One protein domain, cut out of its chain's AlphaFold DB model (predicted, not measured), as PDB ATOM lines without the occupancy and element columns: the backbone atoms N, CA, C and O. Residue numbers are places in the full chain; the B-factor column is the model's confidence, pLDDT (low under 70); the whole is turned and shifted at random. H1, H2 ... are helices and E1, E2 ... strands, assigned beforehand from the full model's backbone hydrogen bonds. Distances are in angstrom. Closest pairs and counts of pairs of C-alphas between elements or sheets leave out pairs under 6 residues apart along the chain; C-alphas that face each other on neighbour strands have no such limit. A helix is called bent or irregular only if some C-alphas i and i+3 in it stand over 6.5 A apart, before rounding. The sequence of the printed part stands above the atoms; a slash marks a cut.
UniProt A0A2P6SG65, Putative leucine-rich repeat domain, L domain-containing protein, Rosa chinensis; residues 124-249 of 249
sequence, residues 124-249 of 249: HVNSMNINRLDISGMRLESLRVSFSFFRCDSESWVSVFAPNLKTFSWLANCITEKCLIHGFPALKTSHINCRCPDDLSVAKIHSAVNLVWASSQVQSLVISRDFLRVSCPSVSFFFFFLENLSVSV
ATOM      1  N   HIS A 124     137.890 148.370  95.574       98.25
ATOM      2  CA  HIS A 124     136.628 147.775  95.157       98.25
ATOM      3  C   HIS A 124     136.463 146.392  95.793       98.25
ATOM      4  O   HIS A 124     137.240 145.479  95.530       98.25
ATOM      5  N   VAL A 125     135.425 146.234  96.609       97.25
ATOM      6  CA  VAL A 125     135.027 144.962  97.220       97.25
ATOM      7  C   VAL A 125     133.648 144.608  96.687       97.25
ATOM      8  O   VAL A 125     132.699 145.373  96.862       97.25
ATOM      9  N   ASN A 126     133.531 143.476  95.998       96.50
ATOM     10  CA  ASN A 126     132.295 143.087  95.338       96.50
ATOM     11  C   ASN A 126     131.950 141.615  95.566       96.50
ATOM     12  O   ASN A 126     132.812 140.752  95.447       96.50
ATOM     13  N   SER A 127     130.670 141.308  95.781       94.31
ATOM     14  CA  SER A 127     130.167 139.922  95.785       94.31
ATOM     15  C   SER A 127     130.875 139.010  96.798       94.31
ATOM     16  O   SER A 127     131.012 137.815  96.572       94.31
ATOM     17  N   MET A 128     131.350 139.579  97.906       91.12
ATOM     18  CA  MET A 128     131.991 138.843  98.999       91.12
ATOM     19  C   MET A 128     130.950 138.340 100.008       91.12
ATOM     20  O   MET A 128     129.828 138.830 100.053       91.12
ATOM     21  N   ASN A 129     131.328 137.406 100.878       90.31
ATOM     22  CA  ASN A 129     130.515 137.034 102.040       90.31
ATOM     23  C   ASN A 129     131.217 137.444 103.345       90.31
ATOM     24  O   ASN A 129     131.682 136.595 104.107       90.31
ATOM     25  N   ILE A 130     131.342 138.758 103.562       90.75
ATOM     26  CA  ILE A 130     132.017 139.330 104.737       90.75
ATOM     27  C   ILE A 130     131.013 139.712 105.828       90.75
ATOM     28  O   ILE A 130     129.896 140.141 105.548       90.75
ATOM     29  N   ASN A 131     131.450 139.587 107.082       91.50
ATOM     30  CA  ASN A 131     130.726 140.062 108.263       91.50
ATOM     31  C   ASN A 131     131.415 141.275 108.915       91.50
ATOM     32  O   ASN A 131     130.782 142.069 109.607       91.50
ATOM     33  N   ARG A 132     132.728 141.430 108.705       92.62
ATOM     34  CA  ARG A 132     133.537 142.490 109.320       92.62
ATOM     35  C   ARG A 132     134.428 143.147 108.276       92.62
ATOM     36  O   ARG A 132     135.124 142.441 107.543       92.62
ATOM     37  N   LEU A 133     134.421 144.476 108.229       94.75
ATOM     38  CA  LEU A 133     135.245 145.266 107.317       94.75
ATOM     39  C   LEU A 133     135.977 146.378 108.066       94.75
ATOM     40  O   LEU A 133     135.338 147.235 108.671       94.75
ATOM     41  N   ASP A 134     137.301 146.389 107.952       95.31
ATOM     42  CA  ASP A 134     138.174 147.435 108.479       95.31
ATOM     43  C   ASP A 134     139.044 147.998 107.358       95.31
ATOM     44  O   ASP A 134     139.892 147.295 106.804       95.31
ATOM     45  N   ILE A 135     138.823 149.255 106.990       95.56
ATOM     46  CA  ILE A 135     139.620 149.929 105.967       95.56
ATOM     47  C   ILE A 135     140.253 151.172 106.572       95.56
ATOM     48  O   ILE A 135     139.560 152.077 107.031       95.56
ATOM     49  N   SER A 136     141.576 151.256 106.490       94.50
ATOM     50  CA  SER A 136     142.329 152.454 106.844       94.50
ATOM     51  C   SER A 136     143.252 152.856 105.699       94.50
ATOM     52  O   SER A 136     143.951 152.029 105.117       94.50
ATOM     53  N   GLY A 137     143.249 154.139 105.345       93.19
ATOM     54  CA  GLY A 137     144.066 154.623 104.239       93.19
ATOM     55  C   GLY A 137     144.041 156.135 104.115       93.19
ATOM     56  O   GLY A 137     143.055 156.720 103.677       93.19
ATOM     57  N   MET A 138     145.166 156.778 104.433       94.38
ATOM     58  CA  MET A 138     145.304 158.233 104.300       94.38
ATOM     59  C   MET A 138     145.265 158.695 102.841       94.38
ATOM     60  O   MET A 138     144.913 159.838 102.587       94.38
ATOM     61  N   ARG A 139     145.631 157.840 101.879       96.94
ATOM     62  CA  ARG A 139     145.652 158.164 100.442       96.94
ATOM     63  C   ARG A 139     144.419 157.659  99.689       96.94
ATOM     64  O   ARG A 139     144.338 157.866  98.483       96.94
ATOM     65  N   LEU A 140     143.477 157.015 100.384       97.94
ATOM     66  CA  LEU A 140     142.318 156.391  99.756       97.94
ATOM     67  C   LEU A 140     141.374 157.468  99.223       97.94
ATOM     68  O   LEU A 140     140.874 158.284  99.990       97.94
ATOM     69  N   GLU A 141     141.124 157.449  97.915       97.94
ATOM     70  CA  GLU A 141     140.283 158.423  97.214       97.94
ATOM     71  C   GLU A 141     138.945 157.822  96.763       97.94
ATOM     72  O   GLU A 141     137.947 158.540  96.654       97.94
ATOM     73  N   SER A 142     138.904 156.511  96.512       98.25
ATOM     74  CA  SER A 142     137.711 155.794  96.065       98.25
ATOM     75  C   SER A 142     137.512 154.493  96.829       98.25
ATOM     76  O   SER A 142     138.413 153.653  96.895       98.25
ATOM     77  N   LEU A 143     136.308 154.324  97.376       98.00
ATOM     78  CA  LEU A 143     135.877 153.110  98.051       98.00
ATOM     79  C   LEU A 143     134.510 152.681  97.529       98.00
ATOM     80  O   LEU A 143     133.513 153.387  97.699       98.00
ATOM     81  N   ARG A 144     134.456 151.476  96.966       97.88
ATOM     82  CA  ARG A 144     133.217 150.813  96.573       97.88
ATOM     83  C   ARG A 144     133.097 149.466  97.261       97.88
ATOM     84  O   ARG A 144     133.944 148.599  97.077       97.88
ATOM     85  N   VAL A 145     132.008 149.282  97.990       97.00
ATOM     86  CA  VAL A 145     131.612 148.008  98.583       97.00
ATOM     87  C   VAL A 145     130.241 147.653  98.030       97.00
ATOM     88  O   VAL A 145     129.269 148.371  98.269       97.00
ATOM     89  N   SER A 146     130.140 146.557  97.287       95.62
ATOM     90  CA  SER A 146     128.876 146.104  96.706       95.62
ATOM     91  C   SER A 146     128.620 144.627  96.935       95.62
ATOM     92  O   SER A 146     129.550 143.828  96.892       95.62
ATOM     93  N   PHE A 147     127.360 144.251  97.170       93.31
ATOM     94  CA  PHE A 147     126.950 142.848  97.318       93.31
ATOM     95  C   PHE A 147     127.877 142.037  98.244       93.31
ATOM     96  O   PHE A 147     128.197 140.902  97.943       93.31
ATOM     97  N   SER A 148     128.403 142.639  99.308       93.00
ATOM     98  CA  SER A 148     129.453 142.030 100.140       93.00
ATOM     99  C   SER A 148     128.964 141.683 101.544       93.00
ATOM    100  O   SER A 148     129.486 140.779 102.189       93.00
ATOM    101  N   PHE A 149     127.912 142.366 101.993       91.25
ATOM    102  CA  PHE A 149     127.208 142.071 103.232       91.25
ATOM    103  C   PHE A 149     125.819 141.516 102.890       91.25
ATOM    104  O   PHE A 149     124.900 142.276 102.566       91.25
ATOM    105  N   PHE A 150     125.675 140.186 102.901       80.94
ATOM    106  CA  PHE A 150     124.405 139.499 102.612       80.94
ATOM    107  C   PHE A 150     123.600 139.161 103.869       80.94
ATOM    108  O   PHE A 150     122.373 139.225 103.842       80.94
ATOM    109  N   ARG A 151     124.278 138.777 104.957       75.38
ATOM    110  CA  ARG A 151     123.666 138.372 106.229       75.38
ATOM    111  C   ARG A 151     124.396 139.072 107.370       75.38
ATOM    112  O   ARG A 151     125.437 138.607 107.810       75.38
ATOM    113  N   CYS A 152     123.859 140.212 107.790       79.06
ATOM    114  CA  CYS A 152     124.381 140.980 108.913       79.06
ATOM    115  C   CYS A 152     123.776 140.431 110.210       79.06
ATOM    116  O   CYS A 152     122.571 140.589 110.441       79.06
ATOM    117  N   ASP A 153     124.606 139.770 111.015       83.62
ATOM    118  CA  ASP A 153     124.270 139.332 112.370       83.62
ATOM    119  C   ASP A 153     124.644 140.400 113.415       83.62
ATOM    120  O   ASP A 153     125.141 141.480 113.081       83.62
ATOM    121  N   SER A 154     124.423 140.093 114.695       84.62
ATOM    122  CA  SER A 154     124.714 141.000 115.810       84.62
ATOM    123  C   SER A 154     126.200 141.345 115.981       84.62
ATOM    124  O   SER A 154     126.540 142.269 116.723       84.62
ATOM    125  N   GLU A 155     127.102 140.609 115.329       88.06
ATOM    126  CA  GLU A 155     128.546 140.844 115.361       88.06
ATOM    127  C   GLU A 155     129.065 141.570 114.115       88.06
ATOM    128  O   GLU A 155     130.266 141.856 114.028       88.06
ATOM    129  N   SER A 156     128.179 141.868 113.163       91.81
ATOM    130  CA  SER A 156     128.524 142.537 111.916       91.81
ATOM    131  C   SER A 156     128.973 143.980 112.150       91.81
ATOM    132  O   SER A 156     128.332 144.747 112.880       91.81
ATOM    133  N   TRP A 157     130.081 144.383 111.522       94.19
ATOM    134  CA  TRP A 157     130.550 145.764 111.625       94.19
ATOM    135  C   TRP A 157     131.368 146.257 110.439       94.19
ATOM    136  O   TRP A 157     132.019 145.491 109.726       94.19
ATOM    137  N   VAL A 158     131.354 147.578 110.271       95.19
ATOM    138  CA  VAL A 158     132.182 148.308 109.313       95.19
ATOM    139  C   VAL A 158     132.893 149.475 110.000       95.19
ATOM    140  O   VAL A 158     132.274 150.238 110.742       95.19
ATOM    141  N   SER A 159     134.195 149.607 109.750       95.69
ATOM    142  CA  SER A 159     135.024 150.756 110.117       95.69
ATOM    143  C   SER A 159     135.756 151.241 108.877       95.69
ATOM    144  O   SER A 159     136.357 150.448 108.148       95.69
ATOM    145  N   VAL A 160     135.696 152.546 108.627       96.06
ATOM    146  CA  VAL A 160     136.435 153.173 107.532       96.06
ATOM    147  C   VAL A 160     137.090 154.442 108.047       96.06
ATOM    148  O   VAL A 160     136.410 155.398 108.418       96.06
ATOM    149  N   PHE A 161     138.418 154.462 108.011       95.69
ATOM    150  CA  PHE A 161     139.232 155.640 108.270       95.69
ATOM    151  C   PHE A 161     139.955 156.067 106.987       95.69
ATOM    152  O   PHE A 161     141.032 155.569 106.650       95.69
ATOM    153  N   ALA A 162     139.335 156.988 106.251       95.50
ATOM    154  CA  ALA A 162     139.829 157.478 104.967       95.50
ATOM    155  C   ALA A 162     139.528 158.982 104.815       95.50
ATOM    156  O   ALA A 162     138.551 159.359 104.169       95.50
ATOM    157  N   PRO A 163     140.331 159.870 105.430       94.75
ATOM    158  CA  PRO A 163     140.025 161.302 105.459       94.75
ATOM    159  C   PRO A 163     140.064 161.969 104.073       94.75
ATOM    160  O   PRO A 163     139.367 162.954 103.854       94.75
ATOM    161  N   ASN A 164     140.834 161.421 103.126       95.88
ATOM    162  CA  ASN A 164     140.956 161.941 101.758       95.88
ATOM    163  C   ASN A 164     140.009 161.259 100.752       95.88
ATOM    164  O   ASN A 164     140.173 161.426  99.540       95.88
ATOM    165  N   LEU A 165     139.016 160.506 101.241       96.75
ATOM    166  CA  LEU A 165     138.055 159.806 100.396       96.75
ATOM    167  C   LEU A 165     137.202 160.810  99.619       96.75
ATOM    168  O   LEU A 165     136.536 161.646 100.216       96.75
ATOM    169  N   LYS A 166     137.211 160.712  98.287       96.31
ATOM    170  CA  LYS A 166     136.461 161.590  97.373       96.31
ATOM    171  C   LYS A 166     135.169 160.942  96.898       96.31
ATOM    172  O   LYS A 166     134.188 161.648  96.665       96.31
ATOM    173  N   THR A 167     135.169 159.619  96.754       96.75
ATOM    174  CA  THR A 167     134.018 158.849  96.279       96.75
ATOM    175  C   THR A 167     133.762 157.653  97.191       96.75
ATOM    176  O   THR A 167     134.676 156.883  97.498       96.75
ATOM    177  N   PHE A 168     132.517 157.511  97.634       96.12
ATOM    178  CA  PHE A 168     132.071 156.416  98.489       96.12
ATOM    179  C   PHE A 168     130.853 155.737  97.871       96.12
ATOM    180  O   PHE A 168     129.931 156.383  97.376       96.12
ATOM    181  N   SER A 169     130.845 154.412  97.862       95.38
ATOM    182  CA  SER A 169     129.739 153.626  97.327       95.38
ATOM    183  C   SER A 169     129.484 152.410  98.198       95.38
ATOM    184  O   SER A 169     130.316 151.510  98.276       95.38
ATOM    185  N   TRP A 170     128.305 152.364  98.804       94.06
ATOM    186  CA  TRP A 170     127.805 151.247  99.589       94.06
ATOM    187  C   TRP A 170     126.543 150.719  98.919       94.06
ATOM    188  O   TRP A 170     125.486 151.326  99.045       94.06
ATOM    189  N   LEU A 171     126.653 149.643  98.138       92.31
ATOM    190  CA  LEU A 171     125.606 149.243  97.193       92.31
ATOM    191  C   LEU A 171     125.101 147.819  97.436       92.31
ATOM    192  O   LEU A 171     125.875 146.866  97.433       92.31
ATOM    193  N   ALA A 172     123.785 147.659  97.563       90.19
ATOM    194  CA  ALA A 172     123.123 146.366  97.735       90.19
ATOM    195  C   ALA A 172     123.694 145.527  98.902       90.19
ATOM    196  O   ALA A 172     123.737 144.297  98.859       90.19
ATOM    197  N   ASN A 173     124.123 146.196  99.968       90.62
ATOM    198  CA  ASN A 173     124.583 145.580 101.213       90.62
ATOM    199  C   ASN A 173     123.474 145.647 102.273       90.62
ATOM    200  O   ASN A 173     122.612 146.524 102.204       90.62
ATOM    201  N   CYS A 174     123.484 144.746 103.256       89.06
ATOM    202  CA  CYS A 174     122.727 144.973 104.488       89.06
ATOM    203  C   CYS A 174     123.389 146.065 105.340       89.06
ATOM    204  O   CYS A 174     124.578 146.354 105.196       89.06
ATOM    205  N   ILE A 175     122.603 146.676 106.225       87.44
ATOM    206  CA  ILE A 175     123.135 147.531 107.286       87.44
ATOM    207  C   ILE A 175     123.749 146.635 108.360       87.44
ATOM    208  O   ILE A 175     123.093 145.701 108.828       87.44
ATOM    209  N   THR A 176     124.996 146.919 108.728       90.25
ATOM    210  CA  THR A 176     125.704 146.224 109.805       90.25
ATOM    211  C   THR A 176     125.214 146.686 111.174       90.25
ATOM    212  O   THR A 176     124.689 147.790 111.325       90.25
ATOM    213  N   GLU A 177     125.442 145.869 112.198       90.25
ATOM    214  CA  GLU A 177     125.041 146.198 113.565       90.25
ATOM    215  C   GLU A 177     125.824 147.383 114.118       90.25
ATOM    216  O   GLU A 177     125.279 148.208 114.852       90.25
ATOM    217  N   LYS A 178     127.098 147.496 113.727       91.69
ATOM    218  CA  LYS A 178     127.965 148.622 114.084       91.69
ATOM    219  C   LYS A 178     128.538 149.284 112.834       91.69
ATOM    220  O   LYS A 178     129.148 148.623 111.992       91.69
ATOM    221  N   CYS A 179     128.387 150.599 112.741       91.31
ATOM    222  CA  CYS A 179     129.014 151.442 111.726       91.31
ATOM    223  C   CYS A 179     129.871 152.505 112.420       91.31
ATOM    224  O   CYS A 179     129.344 153.434 113.037       91.31
ATOM    225  N   LEU A 180     131.192 152.342 112.328       90.50
ATOM    226  CA  LEU A 180     132.220 153.141 113.004       90.50
ATOM    227  C   LEU A 180     132.878 154.143 112.042       90.50
ATOM    228  O   LEU A 180     134.093 154.312 112.014       90.50
ATOM    229  N   ILE A 181     132.069 154.777 111.196       89.06
ATOM    230  CA  ILE A 181     132.540 155.772 110.235       89.06
ATOM    231  C   ILE A 181     132.353 157.156 110.858       89.06
ATOM    232  O   ILE A 181     131.228 157.600 111.072       89.06
ATOM    233  N   HIS A 182     133.461 157.841 111.140       77.62
ATOM    234  CA  HIS A 182     133.476 159.154 111.806       77.62
ATOM    235  C   HIS A 182     133.333 160.350 110.846       77.62
ATOM    236  O   HIS A 182     133.462 161.496 111.268       77.62
ATOM    237  N   GLY A 183     133.029 160.088 109.574       82.88
ATOM    238  CA  GLY A 183     132.827 161.096 108.537       82.88
ATOM    239  C   GLY A 183     133.963 161.177 107.524       82.88
ATOM    240  O   GLY A 183     135.102 160.798 107.798       82.88
ATOM    241  N   PHE A 184     133.626 161.664 106.331       90.25
ATOM    242  CA  PHE A 184     134.550 161.786 105.209       90.25
ATOM    243  C   PHE A 184     134.689 163.260 104.790       90.25
ATOM    244  O   PHE A 184     133.889 163.749 103.991       90.25
ATOM    245  N   PRO A 185     135.686 163.995 105.314       91.00
ATOM    246  CA  PRO A 185     135.767 165.447 105.135       91.00
ATOM    247  C   PRO A 185     136.055 165.879 103.688       91.00
ATOM    248  O   PRO A 185     135.693 166.983 103.298       91.00
ATOM    249  N   ALA A 186     136.692 165.027 102.877       92.69
ATOM    250  CA  ALA A 186     136.992 165.312 101.470       92.69
ATOM    251  C   ALA A 186     135.959 164.734 100.478       92.69
ATOM    252  O   ALA A 186     136.194 164.759  99.262       92.69
ATOM    253  N   LEU A 187     134.842 164.187 100.974       94.00
ATOM    254  CA  LEU A 187     133.911 163.417 100.155       94.00
ATOM    255  C   LEU A 187     133.113 164.312  99.216       94.00
ATOM    256  O   LEU A 187     132.467 165.270  99.626       94.00
ATOM    257  N   LYS A 188     133.130 163.966  97.931       92.88
ATOM    258  CA  LYS A 188     132.409 164.691  96.881       92.88
ATOM    259  C   LYS A 188     131.159 163.949  96.450       92.88
ATOM    260  O   LYS A 188     130.126 164.578  96.242       92.88
ATOM    261  N   THR A 189     131.248 162.627  96.324       93.06
ATOM    262  CA  THR A 189     130.130 161.793  95.881       93.06
ATOM    263  C   THR A 189     129.924 160.607  96.812       93.06
ATOM    264  O   THR A 189     130.876 159.936  97.218       93.06
ATOM    265  N   SER A 190     128.663 160.343  97.145       92.31
ATOM    266  CA  SER A 190     128.261 159.197  97.957       92.31
ATOM    267  C   SER A 190     127.045 158.508  97.358       92.31
ATOM    268  O   SER A 190     126.057 159.153  97.008       92.31
ATOM    269  N   HIS A 191     127.140 157.192  97.198       91.62
ATOM    270  CA  HIS A 191     126.075 156.356  96.661       91.62
ATOM    271  C   HIS A 191     125.745 155.280  97.691       91.62
ATOM    272  O   HIS A 191     126.534 154.358  97.906       91.62
ATOM    273  N   ILE A 192     124.582 155.386  98.323       89.38
ATOM    274  CA  ILE A 192     124.148 154.490  99.391       89.38
ATOM    275  C   ILE A 192     122.871 153.779  98.946       89.38
ATOM    276  O   ILE A 192     121.792 154.357  98.831       89.38
ATOM    277  N   ASN A 193     122.998 152.483  98.712       86.94
ATOM    278  CA  ASN A 193     121.901 151.578  98.434       86.94
ATOM    279  C   ASN A 193     122.023 150.380  99.374       86.94
ATOM    280  O   ASN A 193     123.020 149.658  99.338       86.94
ATOM    281  N   CYS A 194     121.012 150.171 100.213       80.88
ATOM    282  CA  CYS A 194     120.976 149.033 101.120       80.88
ATOM    283  C   CYS A 194     119.765 148.159 100.851       80.88
ATOM    284  O   CYS A 194     118.686 148.650 100.537       80.88
ATOM    285  N   ARG A 195     119.944 146.855 101.060       73.00
ATOM    286  CA  ARG A 195     118.820 145.928 101.150       73.00
ATOM    287  C   ARG A 195     118.192 146.087 102.530       73.00
ATOM    288  O   ARG A 195     118.894 145.951 103.532       73.00
ATOM    289  N   CYS A 196     116.900 146.397 102.573       63.47
ATOM    290  CA  CYS A 196     116.145 146.467 103.819       63.47
ATOM    291  C   CYS A 196     115.929 145.039 104.347       63.47
ATOM    292  O   CYS A 196     115.332 144.236 103.629       63.47
ATOM    293  N   PRO A 197     116.420 144.680 105.546       62.22
ATOM    294  CA  PRO A 197     115.973 143.462 106.205       62.22
ATOM    295  C   PRO A 197     114.569 143.666 106.793       62.22
ATOM    296  O   PRO A 197     114.205 144.788 107.148       62.22
ATOM    297  N   ASP A 198     113.810 142.578 106.924       59.97
ATOM    298  CA  ASP A 198     112.485 142.583 107.566       59.97
ATOM    299  C   ASP A 198     112.566 142.828 109.089       59.97
ATOM    300  O   ASP A 198     111.595 143.271 109.695       59.97
ATOM    301  N   ASP A 199     113.734 142.580 109.702       66.38
ATOM    302  CA  ASP A 199     114.001 142.785 111.130       66.38
ATOM    303  C   ASP A 199     115.050 143.891 111.344       66.38
ATOM    304  O   ASP A 199     116.248 143.731 111.053       66.38
ATOM    305  N   LEU A 200     114.576 145.051 111.804       73.94
ATOM    306  CA  LEU A 200     115.360 146.268 111.964       73.94
ATOM    307  C   LEU A 200     115.601 146.555 113.449       73.94
ATOM    308  O   LEU A 200     114.761 147.131 114.139       73.94
ATOM    309  N   SER A 201     116.781 146.176 113.942       83.12
ATOM    310  CA  SER A 201     117.198 146.502 115.306       83.12
ATOM    311  C   SER A 201     117.482 148.003 115.456       83.12
ATOM    312  O   SER A 201     117.877 148.689 114.508       83.12
ATOM    313  N   VAL A 202     117.361 148.523 116.681       83.38
ATOM    314  CA  VAL A 202     117.745 149.910 117.012       83.38
ATOM    315  C   VAL A 202     119.216 150.182 116.657       83.38
ATOM    316  O   VAL A 202     119.553 151.263 116.178       83.38
ATOM    317  N   ALA A 203     120.090 149.184 116.817       86.25
ATOM    318  CA  ALA A 203     121.501 149.283 116.450       86.25
ATOM    319  C   ALA A 203     121.699 149.463 114.934       86.25
ATOM    320  O   ALA A 203     122.470 150.330 114.519       86.25
ATOM    321  N   LYS A 204     120.952 148.722 114.100       85.69
ATOM    322  CA  LYS A 204     120.968 148.906 112.638       85.69
ATOM    323  C   LYS A 204     120.458 150.287 112.236       85.69
ATOM    324  O   LYS A 204     121.042 150.900 111.347       85.69
ATOM    325  N   ILE A 205     119.429 150.817 112.903       82.94
ATOM    326  CA  ILE A 205     118.947 152.186 112.647       82.94
ATOM    327  C   ILE A 205     120.061 153.202 112.924       82.94
ATOM    328  O   ILE A 205     120.368 154.026 112.064       82.94
ATOM    329  N   HIS A 206     120.728 153.112 114.079       85.19
ATOM    330  CA  HIS A 206     121.861 153.986 114.396       85.19
ATOM    331  C   HIS A 206     123.010 153.848 113.394       85.19
ATOM    332  O   HIS A 206     123.575 154.851 112.963       85.19
ATOM    333  N   SER A 207     123.332 152.626 112.974       88.81
ATOM    334  CA  SER A 207     124.369 152.384 111.971       88.81
ATOM    335  C   SER A 207     124.012 152.973 110.603       88.81
ATOM    336  O   SER A 207     124.873 153.571 109.956       88.81
ATOM    337  N   ALA A 208     122.746 152.888 110.184       85.75
ATOM    338  CA  ALA A 208     122.258 153.551 108.977       85.75
ATOM    339  C   ALA A 208     122.382 155.081 109.088       85.75
ATOM    340  O   ALA A 208     122.872 155.728 108.161       85.75
ATOM    341  N   VAL A 209     122.008 155.660 110.233       83.75
ATOM    342  CA  VAL A 209     122.167 157.101 110.489       83.75
ATOM    343  C   VAL A 209     123.639 157.510 110.426       83.75
ATOM    344  O   VAL A 209     123.954 158.480 109.741       83.75
ATOM    345  N   ASN A 210     124.549 156.757 111.048       86.81
ATOM    346  CA  ASN A 210     125.989 157.032 110.989       86.81
ATOM    347  C   ASN A 210     126.523 156.995 109.550       86.81
ATOM    348  O   ASN A 210     127.335 157.839 109.176       86.81
ATOM    349  N   LEU A 211     126.054 156.052 108.728       86.69
ATOM    350  CA  LEU A 211     126.463 155.934 107.328       86.69
ATOM    351  C   LEU A 211     126.031 157.151 106.489       86.69
ATOM    352  O   LEU A 211     126.817 157.664 105.689       86.69
ATOM    353  N   VAL A 212     124.799 157.637 106.690       83.94
ATOM    354  CA  VAL A 212     124.311 158.867 106.037       83.94
ATOM    355  C   VAL A 212     125.047 160.085 106.561       83.94
ATOM    356  O   VAL A 212     125.497 160.911 105.772       83.94
ATOM    357  N   TRP A 213     125.206 160.184 107.881       84.00
ATOM    358  CA  TRP A 213     125.892 161.300 108.519       84.00
ATOM    359  C   TRP A 213     127.327 161.432 108.012       84.00
ATOM    360  O   TRP A 213     127.763 162.533 107.672       84.00
ATOM    361  N   ALA A 214     128.022 160.306 107.833       84.81
ATOM    362  CA  ALA A 214     129.362 160.290 107.268       84.81
ATOM    363  C   ALA A 214     129.442 160.838 105.832       84.81
ATOM    364  O   ALA A 214     130.514 161.254 105.395       84.81
ATOM    365  N   SER A 215     128.311 160.855 105.120       80.69
ATOM    366  CA  SER A 215     128.153 161.370 103.758       80.69
ATOM    367  C   SER A 215     127.404 162.708 103.694       80.69
ATOM    368  O   SER A 215     126.986 163.111 102.616       80.69
ATOM    369  N   SER A 216     127.196 163.401 104.816       76.25
ATOM    370  CA  SER A 216     126.330 164.593 104.870       76.25
ATOM    371  C   SER A 216     126.890 165.830 104.157       76.25
ATOM    372  O   SER A 216     126.118 166.693 103.755       76.25
ATOM    373  N   GLN A 217     128.209 165.923 103.969       75.06
ATOM    374  CA  GLN A 217     128.877 167.100 103.384       75.06
ATOM    375  C   GLN A 217     129.175 166.967 101.878       75.06
ATOM    376  O   GLN A 217     129.985 167.716 101.333       75.06
ATOM    377  N   VAL A 218     128.560 165.998 101.196       81.69
ATOM    378  CA  VAL A 218     128.869 165.702  99.788       81.69
ATOM    379  C   VAL A 218     128.176 166.641  98.809       81.69
ATOM    380  O   VAL A 218     127.094 167.158  99.062       81.69
ATOM    381  N   GLN A 219     128.781 166.789  97.629       83.69
ATOM    382  CA  GLN A 219     128.190 167.512  96.501       83.69
ATOM    383  C   GLN A 219     127.066 166.711  95.835       83.69
ATOM    384  O   GLN A 219     126.105 167.288  95.342       83.69
ATOM    385  N   SER A 220     127.192 165.381  95.807       81.94
ATOM    386  CA  SER A 220     126.198 164.476  95.228       81.94
ATOM    387  C   SER A 220     125.948 163.301  96.162       81.94
ATOM    388  O   SER A 220     126.845 162.485  96.393       81.94
ATOM    389  N   LEU A 221     124.716 163.197  96.660       84.19
ATOM    390  CA  LEU A 221     124.249 162.102  97.501       84.19
ATOM    391  C   LEU A 221     123.124 161.354  96.787       84.19
ATOM    392  O   LEU A 221     122.047 161.904  96.566       84.19
ATOM    393  N   VAL A 222     123.369 160.088  96.457       82.25
ATOM    394  CA  VAL A 222     122.362 159.189  95.885       82.25
ATOM    395  C   VAL A 222     121.987 158.158  96.940       82.25
ATOM    396  O   VAL A 222     122.822 157.344  97.332       82.25
ATOM    397  N   ILE A 223     120.734 158.184  97.395       80.81
ATOM    398  CA  ILE A 223     120.202 157.242  98.388       80.81
ATOM    399  C   ILE A 223     119.025 156.473  97.783       80.81
ATOM    400  O   ILE A 223     118.105 157.068  97.225       80.81
ATOM    401  N   SER A 224     119.034 155.146  97.911       77.00
ATOM    402  CA  SER A 224     117.913 154.299  97.475       77.00
ATOM    403  C   SER A 224     116.679 154.455  98.371       77.00
ATOM    404  O   SER A 224     116.808 154.612  99.586       77.00
ATOM    405  N   ARG A 225     115.481 154.278  97.805       64.25
ATOM    406  CA  ARG A 225     114.205 154.363  98.539       64.25
ATOM    407  C   ARG A 225     114.112 153.398  99.732       64.25
ATOM    408  O   ARG A 225     113.593 153.774 100.780       64.25
ATOM    409  N   ASP A 226     114.660 152.192  99.594       67.75
ATOM    410  CA  ASP A 226     114.661 151.177 100.656       67.75
ATOM    411  C   ASP A 226     115.475 151.611 101.878       67.75
ATOM    412  O   ASP A 226     115.107 151.324 103.015       67.75
ATOM    413  N   PHE A 227     116.532 152.391 101.654       66.75
ATOM    414  CA  PHE A 227     117.329 152.969 102.726       66.75
ATOM    415  C   PHE A 227     116.546 154.025 103.519       66.75
ATOM    416  O   PHE A 227     116.592 154.036 104.746       66.75
ATOM    417  N   LEU A 228     115.790 154.893 102.836       63.06
ATOM    418  CA  LEU A 228     115.005 155.939 103.503       63.06
ATOM    419  C   LEU A 228     113.955 155.358 104.457       63.06
ATOM    420  O   LEU A 228     113.684 155.958 105.492       63.06
ATOM    421  N   ARG A 229     113.390 154.183 104.149       58.94
ATOM    422  CA  ARG A 229     112.449 153.485 105.045       58.94
ATOM    423  C   ARG A 229     113.103 153.089 106.369       58.94
ATOM    424  O   ARG A 229     112.493 153.262 107.418       58.94
ATOM    425  N   VAL A 230     114.344 152.610 106.311       57.81
ATOM    426  CA  VAL A 230     115.137 152.177 107.474       57.81
ATOM    427  C   VAL A 230     115.478 153.347 108.391       57.81
ATOM    428  O   VAL A 230     115.418 153.225 109.610       57.81
ATOM    429  N   SER A 231     115.819 154.496 107.815       57.41
ATOM    430  CA  SER A 231     116.229 155.670 108.579       57.41
ATOM    431  C   SER A 231     115.055 156.540 109.055       57.41
ATOM    432  O   SER A 231     115.268 157.503 109.790       57.41
ATOM    433  N   CYS A 232     113.819 156.205 108.655       54.06
ATOM    434  CA  CYS A 232     112.622 157.014 108.890       54.06
ATOM    435  C   CYS A 232     112.066 157.067 110.337       54.06
ATOM    436  O   CYS A 232     111.516 158.099 110.726       54.06
ATOM    437  N   PRO A 233     112.196 156.029 111.188       52.56
ATOM    438  CA  PRO A 233     111.623 156.056 112.541       52.56
ATOM    439  C   PRO A 233     112.228 157.115 113.482       52.56
ATOM    440  O   PRO A 233     111.697 157.352 114.562       52.56
ATOM    441  N   SER A 234     113.334 157.760 113.094       52.53
ATOM    442  CA  SER A 234     114.090 158.730 113.907       52.53
ATOM    443  C   SER A 234     114.046 160.169 113.347       52.53
ATOM    444  O   SER A 234     114.878 161.007 113.699       52.53
ATOM    445  N   VAL A 235     113.103 160.467 112.440       46.97
ATOM    446  CA  VAL A 235     113.110 161.609 111.488       46.97
ATOM    447  C   VAL A 235     112.728 162.983 112.059       46.97
ATOM    448  O   VAL A 235     112.193 163.839 111.367       46.97
ATOM    449  N   SER A 236     113.139 163.299 113.282       45.69
ATOM    450  CA  SER A 236     113.239 164.720 113.667       45.69
ATOM    451  C   SER A 236     114.528 165.374 113.137       45.69
ATOM    452  O   SER A 236     114.605 166.594 113.055       45.69
ATOM    453  N   PHE A 237     115.529 164.583 112.721       43.88
ATOM    454  CA  PHE A 237     116.841 165.080 112.266       43.88
ATOM    455  C   PHE A 237     117.061 165.077 110.743       43.88
ATOM    456  O   PHE A 237     117.922 165.803 110.254       43.88
ATOM    457  N   PHE A 238     116.293 164.298 109.975       44.78
ATOM    458  CA  PHE A 238     116.518 164.137 108.528       44.78
ATOM    459  C   PHE A 238     116.211 165.395 107.709       44.78
ATOM    460  O   PHE A 238     116.834 165.620 106.676       44.78
ATOM    461  N   PHE A 239     115.280 166.233 108.170       42.78
ATOM    462  CA  PHE A 239     114.835 167.408 107.419       42.78
ATOM    463  C   PHE A 239     115.811 168.592 107.461       42.78
ATOM    464  O   PHE A 239     115.739 169.450 106.591       42.78
ATOM    465  N   PHE A 240     116.751 168.632 108.409       39.62
ATOM    466  CA  PHE A 240     117.705 169.744 108.520       39.62
ATOM    467  C   PHE A 240     118.933 169.620 107.601       39.62
ATOM    468  O   PHE A 240     119.688 170.577 107.480       39.62
ATOM    469  N   PHE A 241     119.148 168.468 106.956       42.62
ATOM    470  CA  PHE A 241     120.414 168.154 106.275       42.62
ATOM    471  C   PHE A 241     120.351 168.123 104.736       42.62
ATOM    472  O   PHE A 241     121.371 167.868 104.100       42.62
ATOM    473  N   LEU A 242     119.194 168.348 104.107       44.75
ATOM    474  CA  LEU A 242     118.973 167.979 102.702       44.75
ATOM    475  C   LEU A 242     118.695 169.180 101.784       44.75
ATOM    476  O   LEU A 242     117.588 169.315 101.272       44.75
ATOM    477  N   GLU A 243     119.703 170.013 101.509       40.16
ATOM    478  CA  GLU A 243     119.626 170.993 100.404       40.16
ATOM    479  C   GLU A 243     120.021 170.398  99.032       40.16
ATOM    480  O   GLU A 243     119.648 170.954  98.007       40.16
ATOM    481  N   ASN A 244     120.701 169.239  98.973       40.94
ATOM    482  CA  ASN A 244     121.246 168.670  97.720       40.94
ATOM    483  C   ASN A 244     120.904 167.181  97.482       40.94
ATOM    484  O   ASN A 244     121.707 166.425  96.933       40.94
ATOM    485  N   LEU A 245     119.723 166.717  97.904       49.25
ATOM    486  CA  LEU A 245     119.315 165.326  97.674       49.25
ATOM    487  C   LEU A 245     118.796 165.137  96.240       49.25
ATOM    488  O   LEU A 245     117.677 165.534  95.919       49.25
ATOM    489  N   SER A 246     119.558 164.448  95.390       43.97
ATOM    490  CA  SER A 246     119.008 163.857  94.168       43.97
ATOM    491  C   SER A 246     118.458 162.466  94.490       43.97
ATOM    492  O   SER A 246     119.216 161.507  94.648       43.97
ATOM    493  N   VAL A 247     117.136 162.343  94.606       42.47
ATOM    494  CA  VAL A 247     116.469 161.040  94.739       42.47
ATOM    495  C   VAL A 247     116.282 160.455  93.342       42.47
ATOM    496  O   VAL A 247     115.467 160.959  92.573       42.47
ATOM    497  N   SER A 248     117.017 159.397  92.989       32.81
ATOM    498  CA  SER A 248     116.688 158.609  91.795       32.81
ATOM    499  C   SER A 248     115.555 157.635  92.133       32.81
ATOM    500  O   SER A 248     115.695 156.829  93.058       32.81
ATOM    501  N   VAL A 249     114.435 157.776  91.418       28.84
ATOM    502  CA  VAL A 249     113.149 157.080  91.622       28.84
ATOM    503  C   VAL A 249     113.187 155.637  91.162       28.84
ATOM    504  O   VAL A 249     113.770 155.380  90.087       28.84
TER     505      VAL A 249
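This is residues 124 to 249 of the 249 residues of the protein "Putative leucine-rich repeat domain, L domain-containing protein" of Rosa chinensis (UniProt A0A2P6SG65). This is a chain wound in stacked turns, a short solenoid: strands E1, E3, E5, E7 and E8 make one wall, and E2, E4 and E6 make a shorter wall opposite it, with H1 next after E6 in that row. H2 sits between the walls near the later end of the stack, and the unnamed stretch 235 to 249 lies past E8 at that end. The printed part has 126 residues, with elements in the order E1 E2 E3 E4 E5 E6 E7 H1 E8 H2; the sheets, E1 E3 E5 E7 E8 and E2 E4 E6, are each parallel. The class is mixed, helices and strands, with under half of the residues in named elements. The whole is compact, with a radius of gyration of the C-alphas of 13.4 A and spans of 35 by 33 by 24 A.

Find C-alpha 124 at (136.628, 147.775, 95.157), where E1, residues 124 to 126, begins. Read on to E2, residues 132 to 136; E3, residues 142 to 146; and E4, residues 157 to 161. E5, residues 167 to 173, is 17.0 A long and starts at C-alpha 167 at (134.018, 158.849, 96.279). E6 is residues 178 to 180, and E7, residues 189 to 194, is 16.6 A long. H1, residues 202 to 213, runs 16.4 A; E8 is residues 220 to 223. H2, residues 225 to 234, runs 16.0 A to C-alpha 234 at (114.090, 158.730, 113.907); it is irregular, with C-alphas 230 and 233 7.3 A apart.

Begin with the five-stranded sheet, whose edge strands are E1 and E8. Look for N 125 and O 144 at 2.8 A between E1 and E3, N 145 and O 169 at 2.8 A between E3 and E5, N 170 and O 191 at 2.8 A between E5 and E7, and N 192 and O 222 at 2.8 A between E7 and E8. In the other sheet find N 159 and O 133 at 2.8 A between E2 and E4, and N 180 and O 158 at 2.8 A between E4 and E6. E7, H1 and E8 form a strand-helix-strand unit, two parallel neighbour strands with a helix between, and its crossover is right-handed. H1 only grazes both sheets; its closest C-alphas to E6 are those of Ser 207 and Cys 179, 4.7 A apart. H2 only grazes the five-stranded sheet, with residues 225 to 230. H1 touches H2 with residues 205 to 209 alone, at a steep tilt of 68 degrees, only just short of about perpendicular. Every O i to N i+4 pair is within hydrogen-bond range in H1, and 3 of 6 in H2.

The C-alphas farthest apart, those of Arg 139 and Asp 198, are 37.3 A apart. The printed part has no cut, and no link is long. Look to the B-factor column for pLDDT under 70 at residues 196 to 199 and 225 to 249, the last being the chain's last residue.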